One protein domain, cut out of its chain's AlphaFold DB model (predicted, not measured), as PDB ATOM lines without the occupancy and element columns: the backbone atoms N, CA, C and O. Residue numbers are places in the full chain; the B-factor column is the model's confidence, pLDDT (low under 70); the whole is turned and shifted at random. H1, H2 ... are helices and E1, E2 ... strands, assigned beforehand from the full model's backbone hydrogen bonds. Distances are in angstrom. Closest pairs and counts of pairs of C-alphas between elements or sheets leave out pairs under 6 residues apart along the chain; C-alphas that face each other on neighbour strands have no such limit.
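What this domain is: This is residues 1 to 24 and 86 to 120 of the 138 residues of an uncharacterized protein of Clostridiaceae bacterium (UniProt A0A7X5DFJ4). Two strand hairpins, E1 with E2 and E3 with E4, stand side by side as one twisted sheet, and the four-residue helix H1 sits over one face of it. The links of both hairpins, residues 8 to 13 and 94 to 99, lie toward one end, and the long link from E4 to H1 loops out toward the other. The printed part has 59 residues, under half of them in named elements, which follow as E1, E2, E3, E4, H1; the sheet's order is E1, E2, E3, E4, antiparallel throughout, and the class is mostly strand. The whole is compact, with a radius of gyration of the C-alphas of 10.9 A, and its outline is elongated, spanning 32 by 20 by 19 A.

Where its parts are: Find C-alpha 2 at (45.973, 94.658, 62.830); from there E1 runs 16.4 A to residue 7. E2 takes residues 14 to 22, 20.7 A, and bends by 56 degrees at residue 19. Past the cut, look for C-alpha 87 at (35.783, 86.315, 58.048), where E3, residues 87 to 93, begins its 17.6 A. E4 is residues 100 to 102, 7.1 A long. H1, residues 115 to 118, spans 4.9 A and ends with C-alpha 118 at (34.992, 94.642, 67.034).

How they stand to each other: Begin at edge strand E1, which forms a hairpin with E2 at 147 degrees between directions; N 4 and O 17 are 2.9 A apart, within hydrogen-bond range. E2 and E3, the inner strands, are antiparallel at 166 degrees, with N 18 and O 91 at 2.8 A. E3 and edge strand E4 form a hairpin at 144 degrees; look at N 101 and O 92, 3.0 A apart. E1 and E4 are apart. From edge to edge the strands' lines turn by 68 degrees. H1 is on the sheet at a height of 8.2 A, over none of the strands, but only just: 2 of its 4 C-alphas fall on E2 and 2 on E3. The closest C-alphas of E2 and H1 are those of Leu 22 and Ile 118, 6.9 A apart. H1 is too short for an O i to N i+4 pair; its one O i to N i+3 pair is within range.

The domain as a whole: The two farthest C-alphas, Thr 13 and Tyr 109, are 32.4 A apart. Residues 25 to 85 are not printed; C-alphas 24 and 86 are 6.3 A apart across this cut. E4 to H1, residues 103 to 114, is a long link. Mean pLDDT of the printed part is 74.6; residues 1, 86, 106 to 109, 111 and 120 are under 70.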
ATOM      1  N   MET A   1      44.569  90.857  65.166       62.19
ATOM      2  CA  MET A   1      43.870  91.950  64.461       62.19
ATOM      3  C   MET A   1      44.863  93.073  64.316       62.19
ATOM      4  O   MET A   1      45.442  93.471  65.319       62.19
ATOM      5  N   GLU A   2      45.110  93.514  63.093       74.38
ATOM      6  CA  GLU A   2      45.973  94.658  62.830       74.38
ATOM      7  C   GLU A   2      45.137  95.932  62.889       74.38
ATOM      8  O   GLU A   2      43.999  95.972  62.415       74.38
ATOM      9  N   THR A   3      45.689  96.974  63.505       76.69
ATOM     10  CA  THR A   3      45.023  98.270  63.623       76.69
ATOM     11  C   THR A   3      45.867  99.344  62.960       76.69
ATOM     12  O   THR A   3      47.020  99.536  63.348       76.69
ATOM     13  N   SER A   4      45.303 100.080  62.007       74.62
ATOM     14  CA  SER A   4      45.964 101.221  61.367       74.62
ATOM     15  C   SER A   4      45.193 102.516  61.632       74.62
ATOM     16  O   SER A   4      43.975 102.521  61.810       74.62
ATOM     17  N   LYS A   5      45.906 103.643  61.734       78.62
ATOM     18  CA  LYS A   5      45.282 104.957  61.952       78.62
ATOM     19  C   LYS A   5      44.968 105.589  60.602       78.62
ATOM     20  O   LYS A   5      45.884 105.936  59.862       78.62
ATOM     21  N   VAL A   6      43.688 105.789  60.311       77.75
ATOM     22  CA  VAL A   6      43.210 106.439  59.082       77.75
ATOM     23  C   VAL A   6      42.476 107.735  59.399       77.75
ATOM     24  O   VAL A   6      42.108 107.991  60.542       77.75
ATOM     25  N   LYS A   7      42.275 108.601  58.403       79.38
ATOM     26  CA  LYS A   7      41.406 109.772  58.574       79.38
ATOM     27  C   LYS A   7      39.948 109.339  58.427       79.38
ATOM     28  O   LYS A   7      39.592 108.692  57.447       79.38
ATOM     29  N   CYS A   8      39.112 109.715  59.389       75.25
ATOM     30  CA  CYS A   8      37.668 109.553  59.308       75.25
ATOM     31  C   CYS A   8      37.125 110.356  58.121       75.25
ATOM     32  O   CYS A   8      37.489 111.521  57.944       75.25
ATOM     33  N   ARG A   9      36.227 109.760  57.335       73.44
ATOM     34  CA  ARG A   9      35.598 110.443  56.197       73.44
ATOM     35  C   ARG A   9      34.657 111.578  56.621       73.44
ATOM     36  O   ARG A   9      34.559 112.562  55.898       73.44
ATOM     37  N   GLU A  10      34.013 111.462  57.781       75.31
ATOM     38  CA  GLU A  10      33.042 112.451  58.268       75.31
ATOM     39  C   GLU A  10      33.712 113.604  59.015       75.31
ATOM     40  O   GLU A  10      33.648 114.753  58.590       75.31
ATOM     41  N   CYS A  11      34.413 113.310  60.112       75.62
ATOM     42  CA  CYS A  11      34.972 114.352  60.976       75.62
ATOM     43  C   CYS A  11      36.423 114.731  60.636       75.62
ATOM     44  O   CYS A  11      37.011 115.568  61.318       75.62
ATOM     45  N   LYS A  12      37.043 114.096  59.626       77.12
ATOM     46  CA  LYS A  12      38.463 114.263  59.235       77.12
ATOM     47  C   LYS A  12      39.489 113.990  60.349       77.12
ATOM     48  O   LYS A  12      40.688 114.178  60.134       77.12
ATOM     49  N   THR A  13      39.055 113.521  61.520       76.75
ATOM     50  CA  THR A  13      39.936 113.187  62.648       76.75
ATOM     51  C   THR A  13      40.519 111.777  62.516       76.75
ATOM     52  O   THR A  13      40.204 111.061  61.565       76.75
ATOM     53  N   ARG A  14      41.419 111.370  63.422       72.25
ATOM     54  CA  ARG A  14      41.993 110.014  63.394       72.25
ATOM     55  C   ARG A  14      40.917 108.992  63.777       72.25
ATOM     56  O   ARG A  14      40.346 109.084  64.856       72.25
ATOM     57  N   ALA A  15      40.681 108.033  62.896       76.44
ATOM     58  CA  ALA A  15      39.881 106.837  63.105       76.44
ATOM     59  C   ALA A  15      40.792 105.603  63.131       76.44
ATOM     60  O   ALA A  15      41.889 105.605  62.560       76.44
ATOM     61  N   THR A  16      40.337 104.549  63.794       77.19
ATOM     62  CA  THR A  16      40.997 103.248  63.840       77.19
ATOM     63  C   THR A  16      40.395 102.357  62.766       77.19
ATOM     64  O   THR A  16      39.196 102.084  62.738       77.19
ATOM     65  N   GLN A  17      41.240 101.921  61.843       77.94
ATOM     66  CA  GLN A  17      40.923 100.856  60.911       77.94
ATOM     67  C   GLN A  17      41.332  99.531  61.544       77.94
ATOM     68  O   GLN A  17      42.472  99.385  61.977       77.94
ATOM     69  N   TYR A  18      40.410  98.577  61.571       75.75
ATOM     70  CA  TYR A  18      40.627  97.212  62.028       75.75
ATOM     71  C   TYR A  18      40.675  96.293  60.811       75.75
ATOM     72  O   TYR A  18      39.733  96.256  60.017       75.75
ATOM     73  N   GLU A  19      41.774  95.562  60.669       77.69
ATOM     74  CA  GLU A  19      42.006  94.582  59.615       77.69
ATOM     75  C   GLU A  19      42.273  93.203  60.232       77.69
ATOM     76  O   GLU A  19      43.044  93.047  61.186       77.69
ATOM     77  N   GLY A  20      41.586  92.182  59.721       78.12
ATOM     78  CA  GLY A  20      41.773  90.801  60.159       78.12
ATOM     79  C   GLY A  20      40.493  89.977  60.100       78.12
ATOM     80  O   GLY A  20      39.563  90.303  59.368       78.12
ATOM     81  N   MET A  21      40.442  88.900  60.887       75.19
ATOM     82  CA  MET A  21      39.226  88.108  61.088       75.19
ATOM     83  C   MET A  21      38.205  88.892  61.918       75.19
ATOM     84  O   MET A  21      38.330  88.980  63.137       75.19
ATOM     85  N   LEU A  22      37.195  89.447  61.255       71.00
ATOM     86  CA  LEU A  22      36.122  90.214  61.868       71.00
ATOM     87  C   LEU A  22      34.871  89.332  62.054       71.00
ATOM     88  O   LEU A  22      34.515  88.556  61.156       71.00
ATOM     89  N   PRO A  23      34.190  89.420  63.210       72.38
ATOM     90  CA  PRO A  23      32.896  88.783  63.412       72.38
ATOM     91  C   PRO A  23      31.828  89.434  62.522       72.38
ATOM     92  O   PRO A  23      31.806  90.649  62.328       72.38
ATOM     93  N   THR A  24      30.928  88.618  61.981       73.50
ATOM     94  CA  THR A  24      29.743  89.085  61.252       73.50
ATOM     95  C   THR A  24      28.581  89.274  62.227       73.50
ATOM     96  O   THR A  24      28.459  88.535  63.205       73.50
ATOM     97  N   PRO A  86      34.180  83.951  61.928       69.75
ATOM     98  CA  PRO A  86      34.731  85.255  61.585       69.75
ATOM     99  C   PRO A  86      35.441  85.191  60.228       69.75
ATOM    100  O   PRO A  86      36.125  84.213  59.907       69.75
ATOM    101  N   LYS A  87      35.245  86.225  59.411       74.56
ATOM    102  CA  LYS A  87      35.783  86.315  58.048       74.56
ATOM    103  C   LYS A  87      36.773  87.461  57.963       74.56
ATOM    104  O   LYS A  87      36.696  88.415  58.727       74.56
ATOM    105  N   TRP A  88      37.713  87.362  57.034       75.06
ATOM    106  CA  TRP A  88      38.675  88.432  56.806       75.06
ATOM    107  C   TRP A  88      37.975  89.665  56.235       75.06
ATOM    108  O   TRP A  88      37.270  89.565  55.232       75.06
ATOM    109  N   GLY A  89      38.170  90.812  56.877       76.75
ATOM    110  CA  GLY A  89      37.588  92.077  56.459       76.75
ATOM    111  C   GLY A  89      38.354  93.279  56.999       76.75
ATOM    112  O   GLY A  89      39.273  93.151  57.814       76.75
ATOM    113  N   LYS A  90      37.963  94.458  56.515       78.31
ATOM    114  CA  LYS A  90      38.470  95.764  56.934       78.31
ATOM    115  C   LYS A  90      37.302  96.679  57.281       78.31
ATOM    116  O   LYS A  90      36.451  96.966  56.432       78.31
ATOM    117  N   VAL A  91      37.291  97.178  58.510       81.38
ATOM    118  CA  VAL A  91      36.295  98.141  58.996       81.38
ATOM    119  C   VAL A  91      36.984  99.343  59.619       81.38
ATOM    120  O   VAL A  91      38.092  99.229  60.135       81.38
ATOM    121  N   VAL A  92      36.336 100.502  59.570       80.31
ATOM    122  CA  VAL A  92      36.835 101.733  60.187       80.31
ATOM    123  C   VAL A  92      35.838 102.206  61.228       80.31
ATOM    124  O   VAL A  92      34.636 102.274  60.969       80.31
ATOM    125  N   ILE A  93      36.358 102.540  62.405       81.19
ATOM    126  CA  ILE A  93      35.589 103.030  63.544       81.19
ATOM    127  C   ILE A  93      36.233 104.332  64.013       81.19
ATOM    128  O   ILE A  93      37.446 104.419  64.203       81.19
ATOM    129  N   CYS A  94      35.429 105.383  64.144       80.12
ATOM    130  CA  CYS A  94      35.880 106.675  64.632       80.12
ATOM    131  C   CYS A  94      35.329 106.943  66.033       80.12
ATOM    132  O   CYS A  94      34.136 107.174  66.192       80.12
ATOM    133  N   ASP A  95      36.214 107.013  67.027       77.44
ATOM    134  CA  ASP A  95      35.831 107.293  68.418       77.44
ATOM    135  C   ASP A  95      35.318 108.726  68.637       77.44
ATOM    136  O   ASP A  95      34.616 108.993  69.603       77.44
ATOM    137  N   LYS A  96      35.662 109.669  67.746       76.50
ATOM    138  CA  LYS A  96      35.301 111.088  67.893       76.50
ATOM    139  C   LYS A  96      33.867 111.404  67.480       76.50
ATOM    140  O   LYS A  96      33.205 112.178  68.156       76.50
ATOM    141  N   CYS A  97      33.419 110.874  66.342       77.06
ATOM    142  CA  CYS A  97      32.066 111.114  65.824       77.06
ATOM    143  C   CYS A  97      31.157 109.885  65.922       77.06
ATOM    144  O   CYS A  97      29.989 109.966  65.563       77.06
ATOM    145  N   GLY A  98      31.679 108.739  66.369       72.69
ATOM    146  CA  GLY A  98      30.933 107.483  66.425       72.69
ATOM    147  C   GLY A  98      30.706 106.824  65.060       72.69
ATOM    148  O   GLY A  98      30.010 105.812  64.989       72.69
ATOM    149  N   ALA A  99      31.287 107.363  63.981       75.31
ATOM    150  CA  ALA A  99      31.132 106.816  62.638       75.31
ATOM    151  C   ALA A  99      31.732 105.414  62.534       75.31
ATOM    152  O   ALA A  99      32.886 105.185  62.907       75.31
ATOM    153  N   ARG A 100      30.956 104.492  61.971       78.94
ATOM    154  CA  ARG A 100      31.335 103.100  61.729       78.94
ATOM    155  C   ARG A 100      30.988 102.768  60.290       78.94
ATOM    156  O   ARG A 100      29.834 102.897  59.897       78.94
ATOM    157  N   TYR A 101      31.980 102.381  59.499       75.62
ATOM    158  CA  TYR A 101      31.747 101.986  58.114       75.62
ATOM    159  C   TYR A 101      32.684 100.864  57.690       75.62
ATOM    160  O   TYR A 101      33.838 100.770  58.119       75.62
ATOM    161  N   ALA A 102      32.169  99.997  56.826       75.81
ATOM    162  CA  ALA A 102      32.929  98.912  56.241       75.81
ATOM    163  C   ALA A 102      33.737  99.425  55.040       75.81
ATOM    164  O   ALA A 102      33.193 100.081  54.153       75.81
ATOM    165  N   VAL A 103      35.040  99.135  55.006       73.94
ATOM    166  CA  VAL A 103      35.887  99.399  53.827       73.94
ATOM    167  C   VAL A 103      35.771  98.236  52.846       73.94
ATOM    168  O   VAL A 103      35.741  98.438  51.636       73.94
ATOM    169  N   THR A 104      35.652  97.014  53.368       74.81
ATOM    170  CA  THR A 104      35.307  95.818  52.593       74.81
ATOM    171  C   THR A 104      33.839  95.475  52.792       74.81
ATOM    172  O   THR A 104      33.404  95.338  53.940       74.81
ATOM    173  N   LEU A 105      33.094  95.275  51.701       70.38
ATOM    174  CA  LEU A 105      31.704  94.829  51.801       70.38
ATOM    175  C   LEU A 105      31.613  93.514  52.596       70.38
ATOM    176  O   LEU A 105      32.440  92.619  52.383       70.38
ATOM    177  N   PRO A 106      30.622  93.380  53.493       68.62
ATOM    178  CA  PRO A 106      30.334  92.107  54.129       68.62
ATOM    179  C   PRO A 106      29.942  91.065  53.064       68.62
ATOM    180  O   PRO A 106      29.444  91.416  51.987       68.62
ATOM    181  N   PRO A 107      30.169  89.768  53.326       66.25
ATOM    182  CA  PRO A 107      29.731  88.721  52.413       66.25
ATOM    183  C   PRO A 107      28.204  88.768  52.218       66.25
ATOM    184  O   PRO A 107      27.476  89.005  53.174       66.25
ATOM    185  N   LYS A 108      27.710  88.479  51.000       68.06
ATOM    186  CA  LYS A 108      26.282  88.614  50.605       68.06
ATOM    187  C   LYS A 108      25.266  87.905  51.519       68.06
ATOM    188  O   LYS A 108      24.084  88.218  51.465       68.06
ATOM    189  N   TYR A 109      25.704  86.921  52.299       62.81
ATOM    190  CA  TYR A 109      24.868  86.144  53.218       62.81
ATOM    191  C   TYR A 109      24.838  86.698  54.655       62.81
ATOM    192  O   TYR A 109      24.080  86.188  55.481       62.81
ATOM    193  N   ALA A 110      25.659  87.703  54.975       70.12
ATOM    194  CA  ALA A 110      25.690  88.382  56.268       70.12
ATOM    195  C   ALA A 110      24.963  89.731  56.178       70.12
ATOM    196  O   ALA A 110      25.024  90.394  55.145       70.12
ATOM    197  N   ASN A 111      24.286  90.143  57.257       67.06
ATOM    198  CA  ASN A 111      23.608  91.447  57.281       67.06
ATOM    199  C   ASN A 111      24.618  92.607  57.316       67.06
ATOM    200  O   ASN A 111      24.459  93.569  56.576       67.06
ATOM    201  N   ASP A 112      25.648  92.502  58.163       73.75
ATOM    202  CA  ASP A 112      26.771  93.445  58.246       73.75
ATOM    203  C   ASP A 112      27.927  92.834  59.071       73.75
ATOM    204  O   ASP A 112      27.842  91.693  59.545       73.75
ATOM    205  N   TRP A 113      29.009  93.584  59.264       78.44
ATOM    206  CA  TRP A 113      30.035  93.314  60.269       78.44
ATOM    207  C   TRP A 113      29.525  93.634  61.683       78.44
ATOM    208  O   TRP A 113      28.792  94.597  61.895       78.44
ATOM    209  N   ASP A 114      29.922  92.839  62.677       79.12
ATOM    210  CA  ASP A 114      29.535  93.055  64.076       79.12
ATOM    211  C   ASP A 114      30.443  94.113  64.723       79.12
ATOM    212  O   ASP A 114      31.427  93.798  65.396       79.12
ATOM    213  N   PHE A 115      30.143  95.390  64.475       76.25
ATOM    214  CA  PHE A 115      30.941  96.510  64.983       76.25
ATOM    215  C   PHE A 115      31.032  96.546  66.511       76.25
ATOM    216  O   PHE A 115      32.050  97.000  67.032       76.25
ATOM    217  N   ASP A 116      30.011  96.068  67.225       75.81
ATOM    218  CA  ASP A 116      29.992  96.079  68.691       75.81
ATOM    219  C   ASP A 116      30.898  95.001  69.290       75.81
ATOM    220  O   ASP A 116      31.514  95.242  70.328       75.81
ATOM    221  N   LYS A 117      31.080  93.860  68.613       74.06
ATOM    222  CA  LYS A 117      32.134  92.900  68.980       74.06
ATOM    223  C   LYS A 117      33.541  93.349  68.577       74.06
ATOM    224  O   LYS A 117      34.503  92.891  69.186       74.06
ATOM    225  N   ILE A 118      33.682  94.189  67.547       71.12
ATOM    226  CA  ILE A 118      34.992  94.642  67.034       71.12
ATOM    227  C   ILE A 118      35.551  95.789  67.878       71.12
ATOM    228  O   ILE A 118      36.702  95.741  68.307       71.12
ATOM    229  N   ALA A 119      34.739  96.815  68.120       71.31
ATOM    230  CA  ALA A 119      35.037  97.871  69.071       71.31
ATOM    231  C   ALA A 119      33.746  98.195  69.834       71.31
ATOM    232  O   ALA A 119      32.897  98.939  69.311       71.31
ATOM    233  N   PRO A 120      33.573  97.637  71.048       67.75
ATOM    234  CA  PRO A 120      32.416  97.958  71.867       67.75
ATOM    235  C   PRO A 120      32.350  99.472  72.025       67.75
ATOM    236  O   PRO A 120      33.384 100.130  72.188       67.75
TER     237      PRO A 120